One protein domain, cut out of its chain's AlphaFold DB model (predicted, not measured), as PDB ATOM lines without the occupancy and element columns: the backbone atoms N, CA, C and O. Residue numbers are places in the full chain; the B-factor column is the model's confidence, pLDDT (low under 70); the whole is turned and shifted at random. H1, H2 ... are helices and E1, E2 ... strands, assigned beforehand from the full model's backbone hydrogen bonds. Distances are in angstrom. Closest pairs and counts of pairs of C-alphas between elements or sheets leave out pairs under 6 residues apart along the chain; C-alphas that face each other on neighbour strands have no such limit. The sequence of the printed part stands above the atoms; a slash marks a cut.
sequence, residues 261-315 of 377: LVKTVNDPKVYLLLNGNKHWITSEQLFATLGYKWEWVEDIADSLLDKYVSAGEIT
ATOM      1  N   LEU A 261      12.508  22.326 -45.433       98.31
ATOM      2  CA  LEU A 261      13.860  22.047 -45.885       98.31
ATOM      3  C   LEU A 261      14.789  22.894 -45.031       98.31
ATOM      4  O   LEU A 261      14.570  24.095 -44.890       98.31
ATOM      5  N   VAL A 262      15.797  22.273 -44.441       98.31
ATOM      6  CA  VAL A 262      16.704  22.939 -43.510       98.31
ATOM      7  C   VAL A 262      18.145  22.574 -43.817       98.31
ATOM      8  O   VAL A 262      18.426  21.490 -44.327       98.31
ATOM      9  N   LYS A 263      19.065  23.459 -43.461       95.00
ATOM     10  CA  LYS A 263      20.494  23.150 -43.403       95.00
ATOM     11  C   LYS A 263      21.131  23.857 -42.221       95.00
ATOM     12  O   LYS A 263      20.557  24.811 -41.692       95.00
ATOM     13  N   THR A 264      22.316  23.417 -41.823       92.44
ATOM     14  CA  THR A 264      23.103  24.180 -40.856       92.44
ATOM     15  C   THR A 264      24.095  25.080 -41.571       92.44
ATOM     16  O   THR A 264      24.395  24.927 -42.752       92.44
ATOM     17  N   VAL A 265      24.588  26.078 -40.853       80.50
ATOM     18  CA  VAL A 265      25.542  27.053 -41.399       80.50
ATOM     19  C   VAL A 265      26.963  26.491 -41.504       80.50
ATOM     20  O   VAL A 265      27.805  27.083 -42.169       80.50
ATOM     21  N   ASN A 266      27.211  25.348 -40.857       77.81
ATOM     22  CA  ASN A 266      28.509  24.680 -40.793       77.81
ATOM     23  C   ASN A 266      28.591  23.453 -41.722       77.81
ATOM     24  O   ASN A 266      29.686  22.941 -41.945       77.81
ATOM     25  N   ASP A 267      27.458  22.986 -42.261       83.38
ATOM     26  CA  ASP A 267      27.364  21.818 -43.139       83.38
ATOM     27  C   ASP A 267      26.461  22.138 -44.352       83.38
ATOM     28  O   ASP A 267      25.300  22.513 -44.171       83.38
ATOM     29  N   PRO A 268      26.947  21.994 -45.602       83.12
ATOM     30  CA  PRO A 268      26.144  22.255 -46.796       83.12
ATOM     31  C   PRO A 268      24.987  21.265 -47.015       83.12
ATOM     32  O   PRO A 268      24.158  21.504 -47.895       83.12
ATOM     33  N   LYS A 269      24.902  20.158 -46.264       93.31
ATOM     34  CA  LYS A 269      23.829  19.167 -46.416       93.31
ATOM     35  C   LYS A 269      22.445  19.767 -46.169       93.31
ATOM     36  O   LYS A 269      22.172  20.356 -45.124       93.31
ATOM     37  N   VAL A 270      21.541  19.520 -47.115       96.81
ATOM     38  CA  VAL A 270      20.129  19.899 -47.012       96.81
ATOM     39  C   VAL A 270      19.307  18.709 -46.541       96.81
ATOM     40  O   VAL A 270      19.375  17.617 -47.111       96.81
ATOM     41  N   TYR A 271      18.501  18.936 -45.513       98.19
ATOM     42  CA  TYR A 271      17.619  17.941 -44.928       98.19
ATOM     43  C   TYR A 271      16.159  18.316 -45.144       98.19
ATOM     44  O   TYR A 271      15.755  19.453 -44.912       98.19
ATOM     45  N   LEU A 272      15.354  17.333 -45.532       97.88
ATOM     46  CA  LEU A 272      13.904  17.424 -45.545       97.88
ATOM     47  C   LEU A 272      13.348  16.890 -44.220       97.88
ATOM     48  O   LEU A 272      13.676  15.773 -43.811       97.88
ATOM     49  N   LEU A 273      12.507  17.681 -43.556       96.69
ATOM     50  CA  LEU A 273      11.888  17.330 -42.282       96.69
ATOM     51  C   LEU A 273      10.478  16.774 -42.503       96.69
ATOM     52  O   LEU A 273       9.537  17.513 -42.806       96.69
ATOM     53  N   LEU A 274      10.322  15.463 -42.320       93.75
ATOM     54  CA  LEU A 274       9.051  14.755 -42.477       93.75
ATOM     55  C   LEU A 274       8.772  13.893 -41.255       93.75
ATOM     56  O   LEU A 274       9.631  13.160 -40.778       93.75
ATOM     57  N   ASN A 275       7.532  13.963 -40.768       88.06
ATOM     58  CA  ASN A 275       7.030  13.105 -39.689       88.06
ATOM     59  C   ASN A 275       7.942  13.091 -38.435       88.06
ATOM     60  O   ASN A 275       8.070  12.064 -37.777       88.06
ATOM     61  N   GLY A 276       8.591  14.220 -38.120       88.56
ATOM     62  CA  GLY A 276       9.496  14.356 -36.970       88.56
ATOM     63  C   GLY A 276      10.941  13.891 -37.199       88.56
ATOM     64  O   GLY A 276      11.753  13.996 -36.285       88.56
ATOM     65  N   ASN A 277      11.289  13.441 -38.406       92.56
ATOM     66  CA  ASN A 277      12.626  12.964 -38.757       92.56
ATOM     67  C   ASN A 277      13.278  13.835 -39.837       92.56
ATOM     68  O   ASN A 277      12.588  14.544 -40.572       92.56
ATOM     69  N   LYS A 278      14.607  13.747 -39.955       95.81
ATOM     70  CA  LYS A 278      15.387  14.383 -41.024       95.81
ATOM     71  C   LYS A 278      15.815  13.365 -42.078       95.81
ATOM     72  O   LYS A 278      16.311  12.289 -41.742       95.81
ATOM     73  N   HIS A 279      15.665  13.736 -43.345       96.19
ATOM     74  CA  HIS A 279      16.100  12.957 -44.501       96.19
ATOM     75  C   HIS A 279      17.115  13.764 -45.303       96.19
ATOM     76  O   HIS A 279      16.808  14.878 -45.726       96.19
ATOM     77  N   TRP A 280      18.321  13.236 -45.500       97.31
ATOM     78  CA  TRP A 280      19.360  13.956 -46.239       97.31
ATOM     79  C   TRP A 280      19.114  13.863 -47.747       97.31
ATOM     80  O   TRP A 280      19.019  12.764 -48.283       97.31
ATOM     81  N   ILE A 281      19.045  15.001 -48.440       94.81
ATOM     82  CA  ILE A 281      19.053  15.047 -49.905       94.81
ATOM     83  C   ILE A 281      20.509  15.060 -50.370       94.81
ATOM     84  O   ILE A 281      21.235  16.031 -50.160       94.81
ATOM     85  N   THR A 282      20.941  13.964 -50.987       91.38
ATOM     86  CA  THR A 282      22.369  13.659 -51.186       91.38
ATOM     87  C   THR A 282      23.092  14.542 -52.204       91.38
ATOM     88  O   THR A 282      24.321  14.582 -52.198       91.38
ATOM     89  N   SER A 283      22.373  15.284 -53.055       87.56
ATOM     90  CA  SER A 283      22.988  16.232 -53.991       87.56
ATOM     91  C   SER A 283      22.071  17.392 -54.377       87.56
ATOM     92  O   SER A 283      20.845  17.280 -54.355       87.56
ATOM     93  N   GLU A 284      22.679  18.497 -54.807       89.44
ATOM     94  CA  GLU A 284      21.973  19.655 -55.370       89.44
ATOM     95  C   GLU A 284      21.204  19.305 -56.650       89.44
ATOM     96  O   GLU A 284      20.088  19.777 -56.865       89.44
ATOM     97  N   GLN A 285      21.776  18.432 -57.484       91.06
ATOM     98  CA  GLN A 285      21.120  17.956 -58.700       91.06
ATOM     99  C   GLN A 285      19.841  17.187 -58.360       91.06
ATOM    100  O   GLN A 285      18.805  17.379 -58.999       91.06
ATOM    101  N   LEU A 286      19.903  16.334 -57.336       94.12
ATOM    102  CA  LEU A 286      18.749  15.585 -56.861       94.12
ATOM    103  C   LEU A 286      17.689  16.509 -56.260       94.12
ATOM    104  O   LEU A 286      16.513  16.378 -56.576       94.12
ATOM    105  N   PHE A 287      18.117  17.481 -55.454       95.81
ATOM    106  CA  PHE A 287      17.248  18.517 -54.903       95.81
ATOM    107  C   PHE A 287      16.454  19.241 -56.001       95.81
ATOM    108  O   PHE A 287      15.233  19.353 -55.902       95.81
ATOM    109  N   ALA A 288      17.132  19.676 -57.067       93.88
ATOM    110  CA  ALA A 288      16.503  20.365 -58.190       93.88
ATOM    111  C   ALA A 288      15.595  19.443 -59.023       93.88
ATOM    112  O   ALA A 288      14.515  19.859 -59.439       93.88
ATOM    113  N   THR A 289      16.013  18.192 -59.249       93.19
ATOM    114  CA  THR A 289      15.233  17.206 -60.021       93.19
ATOM    115  C   THR A 289      13.925  16.848 -59.312       93.19
ATOM    116  O   THR A 289      12.889  16.759 -59.960       93.19
ATOM    117  N   LEU A 290      13.950  16.755 -57.979       95.56
ATOM    118  CA  LEU A 290      12.767  16.570 -57.129       95.56
ATOM    119  C   LEU A 290      11.931  17.860 -56.965       95.56
ATOM    120  O   LEU A 290      11.065  17.955 -56.104       95.56
ATOM    121  N   GLY A 291      12.198  18.913 -57.740       95.06
ATOM    122  CA  GLY A 291      11.383  20.132 -57.739       95.06
ATOM    123  C   GLY A 291      11.419  20.943 -56.436       95.06
ATOM    124  O   GLY A 291      10.609  21.862 -56.272       95.06
ATOM    125  N   TYR A 292      12.344  20.647 -55.517       96.69
ATOM    126  CA  TYR A 292      12.580  21.484 -54.346       96.69
ATOM    127  C   TYR A 292      13.253  22.796 -54.753       96.69
ATOM    128  O   TYR A 292      13.981  22.878 -55.743       96.69
ATOM    129  N   LYS A 293      13.017  23.852 -53.969       95.50
ATOM    130  CA  LYS A 293      13.528  25.193 -54.270       95.50
ATOM    131  C   LYS A 293      14.474  25.684 -53.190       95.50
ATOM    132  O   LYS A 293      14.165  25.582 -52.010       95.50
ATOM    133  N   TRP A 294      15.590  26.291 -53.582       94.06
ATOM    134  CA  TRP A 294      16.573  26.822 -52.630       94.06
ATOM    135  C   TRP A 294      15.994  27.900 -51.705       94.06
ATOM    136  O   TRP A 294      16.354  27.957 -50.538       94.06
ATOM    137  N   GLU A 295      15.020  28.678 -52.186       94.94
ATOM    138  CA  GLU A 295      14.257  29.647 -51.379       94.94
ATOM    139  C   GLU A 295      13.429  29.001 -50.248       94.94
ATOM    140  O   GLU A 295      12.927  29.696 -49.366       94.94
ATOM    141  N   TRP A 296      13.258  27.675 -50.267       96.50
ATOM    142  CA  TRP A 296      12.578  26.921 -49.214       96.50
ATOM    143  C   TRP A 296      13.511  26.488 -48.087       96.50
ATOM    144  O   TRP A 296      13.012  26.076 -47.038       96.50
ATOM    145  N   VAL A 297      14.826  26.544 -48.313       97.25
ATOM    146  CA  VAL A 297      15.826  26.080 -47.355       97.25
ATOM    147  C   VAL A 297      15.986  27.116 -46.250       97.25
ATOM    148  O   VAL A 297      16.272  28.285 -46.496       97.25
ATOM    149  N   GLU A 298      15.793  26.671 -45.016       96.06
ATOM    150  CA  GLU A 298      15.912  27.490 -43.817       96.06
ATOM    151  C   GLU A 298      17.262  27.200 -43.136       96.06
ATOM    152  O   GLU A 298      17.560  26.053 -42.793       96.06
ATOM    153  N   ASP A 299      18.084  28.235 -42.929       95.38
ATOM    154  CA  ASP A 299      19.328  28.119 -42.159       95.38
ATOM    155  C   ASP A 299      19.013  28.001 -40.664       95.38
ATOM    156  O   ASP A 299      18.423  28.904 -40.058       95.38
ATOM    157  N   ILE A 300      19.428  26.893 -40.054       95.62
ATOM    158  CA  ILE A 300      19.177  26.575 -38.647       95.62
ATOM    159  C   ILE A 300      20.487  26.308 -37.892       95.62
ATOM    160  O   ILE A 300      21.525  25.991 -38.471       95.62
ATOM    161  N   ALA A 301      20.461  26.449 -36.570       88.56
ATOM    162  CA  ALA A 301      21.568  26.064 -35.705       88.56
ATOM    163  C   ALA A 301      21.695  24.536 -35.622       88.56
ATOM    164  O   ALA A 301      20.681  23.838 -35.599       88.56
ATOM    165  N   ASP A 302      22.919  24.029 -35.446       83.69
ATOM    166  CA  ASP A 302      23.181  22.587 -35.298       83.69
ATOM    167  C   ASP A 302      22.324  21.974 -34.176       83.69
ATOM    168  O   ASP A 302      21.578  21.024 -34.396       83.69
ATOM    169  N   SER A 303      22.268  22.649 -33.020       81.38
ATOM    170  CA  SER A 303      21.438  22.246 -31.871       81.38
ATOM    171  C   SER A 303      19.931  22.112 -32.151       81.38
ATOM    172  O   SER A 303      19.217  21.494 -31.361       81.38
ATOM    173  N   LEU A 304      19.412  22.730 -33.222       90.00
ATOM    174  CA  LEU A 304      18.031  22.520 -33.658       90.00
ATOM    175  C   LEU A 304      17.923  21.248 -34.504       90.00
ATOM    176  O   LEU A 304      17.024  20.445 -34.273       90.00
ATOM    177  N   LEU A 305      18.840  21.055 -35.457       91.75
ATOM    178  CA  LEU A 305      18.858  19.880 -36.328       91.75
ATOM    179  C   LEU A 305      19.096  18.580 -35.545       91.75
ATOM    180  O   LEU A 305      18.561  17.530 -35.906       91.75
ATOM    181  N   ASP A 306      19.852  18.653 -34.450       86.56
ATOM    182  CA  ASP A 306      20.140  17.528 -33.551       86.56
ATOM    183  C   ASP A 306      18.893  16.964 -32.857       86.56
ATOM    184  O   ASP A 306      18.901  15.824 -32.399       86.56
ATOM    185  N   LYS A 307      17.786  17.718 -32.829       86.94
ATOM    186  CA  LYS A 307      16.500  17.245 -32.293       86.94
ATOM    187  C   LYS A 307      15.797  16.238 -33.200       86.94
ATOM    188  O   LYS A 307      14.892  15.546 -32.742       86.94
ATOM    189  N   TYR A 308      16.181  16.177 -34.474       88.12
ATOM    190  CA  TYR A 308      15.560  15.312 -35.467       88.12
ATOM    191  C   TYR A 308      16.387  14.045 -35.658       88.12
ATOM    192  O   TYR A 308      17.587  14.103 -35.955       88.12
ATOM    193  N   VAL A 309      15.720  12.897 -35.539       90.69
ATOM    194  CA  VAL A 309      16.317  11.586 -35.806       90.69
ATOM    195  C   VAL A 309      16.522  11.426 -37.311       90.69
ATOM    196  O   VAL A 309      15.654  11.784 -38.110       90.69
ATOM    197  N   SER A 310      17.679  10.903 -37.712       89.31
ATOM    198  CA  SER A 310      17.959  10.595 -39.116       89.31
ATOM    199  C   SER A 310      17.107   9.415 -39.583       89.31
ATOM    200  O   SER A 310      17.177   8.337 -38.998       89.31
ATOM    201  N   ALA A 311      16.347   9.597 -40.662       89.88
ATOM    202  CA  ALA A 311      15.492   8.566 -41.259       89.88
ATOM    203  C   ALA A 311      15.947   8.161 -42.674       89.88
ATOM    204  O   ALA A 311      15.140   7.769 -43.517       89.88
ATOM    205  N   GLY A 312      17.253   8.245 -42.923       87.56
ATOM    206  CA  GLY A 312      17.888   7.813 -44.165       87.56
ATOM    207  C   GLY A 312      18.145   8.937 -45.166       87.56
ATOM    208  O   GLY A 312      17.994  10.128 -44.878       87.56
ATOM    209  N   GLU A 313      18.576   8.517 -46.347       93.31
ATOM    210  CA  GLU A 313      19.004   9.377 -47.442       93.31
ATOM    211  C   GLU A 313      17.986   9.333 -48.579       93.31
ATOM    212  O   GLU A 313      17.402   8.292 -48.880       93.31
ATOM    213  N   ILE A 314      17.794  10.473 -49.227       92.00
ATOM    214  CA  ILE A 314      17.058  10.595 -50.476       92.00
ATOM    215  C   ILE A 314      18.112  10.526 -51.580       92.00
ATOM    216  O   ILE A 314      19.001  11.381 -51.662       92.00
ATOM    217  N   THR A 315      18.030   9.469 -52.386       91.88
ATOM    218  CA  THR A 315      18.987   9.139 -53.459       91.88
ATOM    219  C   THR A 315      18.312   8.910 -54.813       91.88
ATOM    220  O   THR A 315      18.986   8.940 -55.841       91.88
TER     221      THR A 315
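Overview. This is residues 261 to 315 of the 377 residues of an uncharacterized protein of Candidatus Magasanikbacteria bacterium RIFCSPHIGHO2_02_FULL_47_14 (UniProt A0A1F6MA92). One strongly twisted sheet of five strands makes the body of the domain, and a short helix sits near each end of the longest axis, H1 at one end and H2 at the other. The sheet runs E4, E1, E2, E3, E5 and is mixed, with E1 to E3 as an antiparallel core and E4 and E5 added in parallel at the edges. The printed part has 55 residues, with two named helices and five named strands in the order E1, E2, E3, H1, E4, H2, E5; the class is mixed, helices and strands. It is compact, with a radius of gyration of the C-alphas of 10.4 A, and rounded, spanning 29 by 21 by 16 A.

Arrangement. E1, residues 261 to 264, E2, residues 270 to 274, and E3, residues 277 to 281, form a meander, each strand the antiparallel neighbour of the one before. E1 and E2 are a hairpin at 132 degrees, with N 262 and O 271 2.9 A apart. E2 and E3 are a hairpin at 143 degrees, with N 272 and O 279 2.9 A apart. The edge strand E4, residues 297 to 300, is parallel to E1 at 39 degrees, with N 298 and O 261 2.9 A apart. The edge strand E5, residues 309 to 314, is parallel to E3 at 28 degrees, with N 314 and O 280 2.8 A apart. E4 and E5 are apart. H1, residues 284 to 289, is on the sheet but only grazes it, with its residues 284 to 287; the closest C-alphas of E3 and H1 are those of Ile 281 and Phe 287, 6.3 A apart. E3, H1 and E4 form a split strand-helix-strand unit, two strands running the same way with E1 and E2 between them in the sheet, and its crossover is right-handed. H2, residues 302 to 305, is on the sheet at a height of 5.6 A over the sheet, over none of the strands; the closest C-alphas of E1 and H2 are those of Thr 264 and Asp 302, 5.8 A apart. H1 and H2 are apart. In H1 every O i to N i+4 pair is within hydrogen-bond range; H2 is too short for such a pair.

Along the chain. E1 begins at C-alpha 261, (13.860, 22.047, -45.885), and is 10.7 A long from first to last C-alpha. E2 and E3 are each 13.0 A long, H1 8.5 A, E4 9.3 A and H2 5.2 A. H1 ends at C-alpha 289, (15.233, 17.206, -60.021). E5, 14.7 A long, ends at C-alpha 314, (17.058, 10.595, -50.476).

Size, cuts and confidence. The two C-alphas farthest apart are those of Thr 289 and Ser 303, 29.3 A. The printed part has no cut. The link from H1 to E4, 7 residues, is short, and the other links are tight. The mean pLDDT of the printed part is 92.0, and no printed residue is under 70.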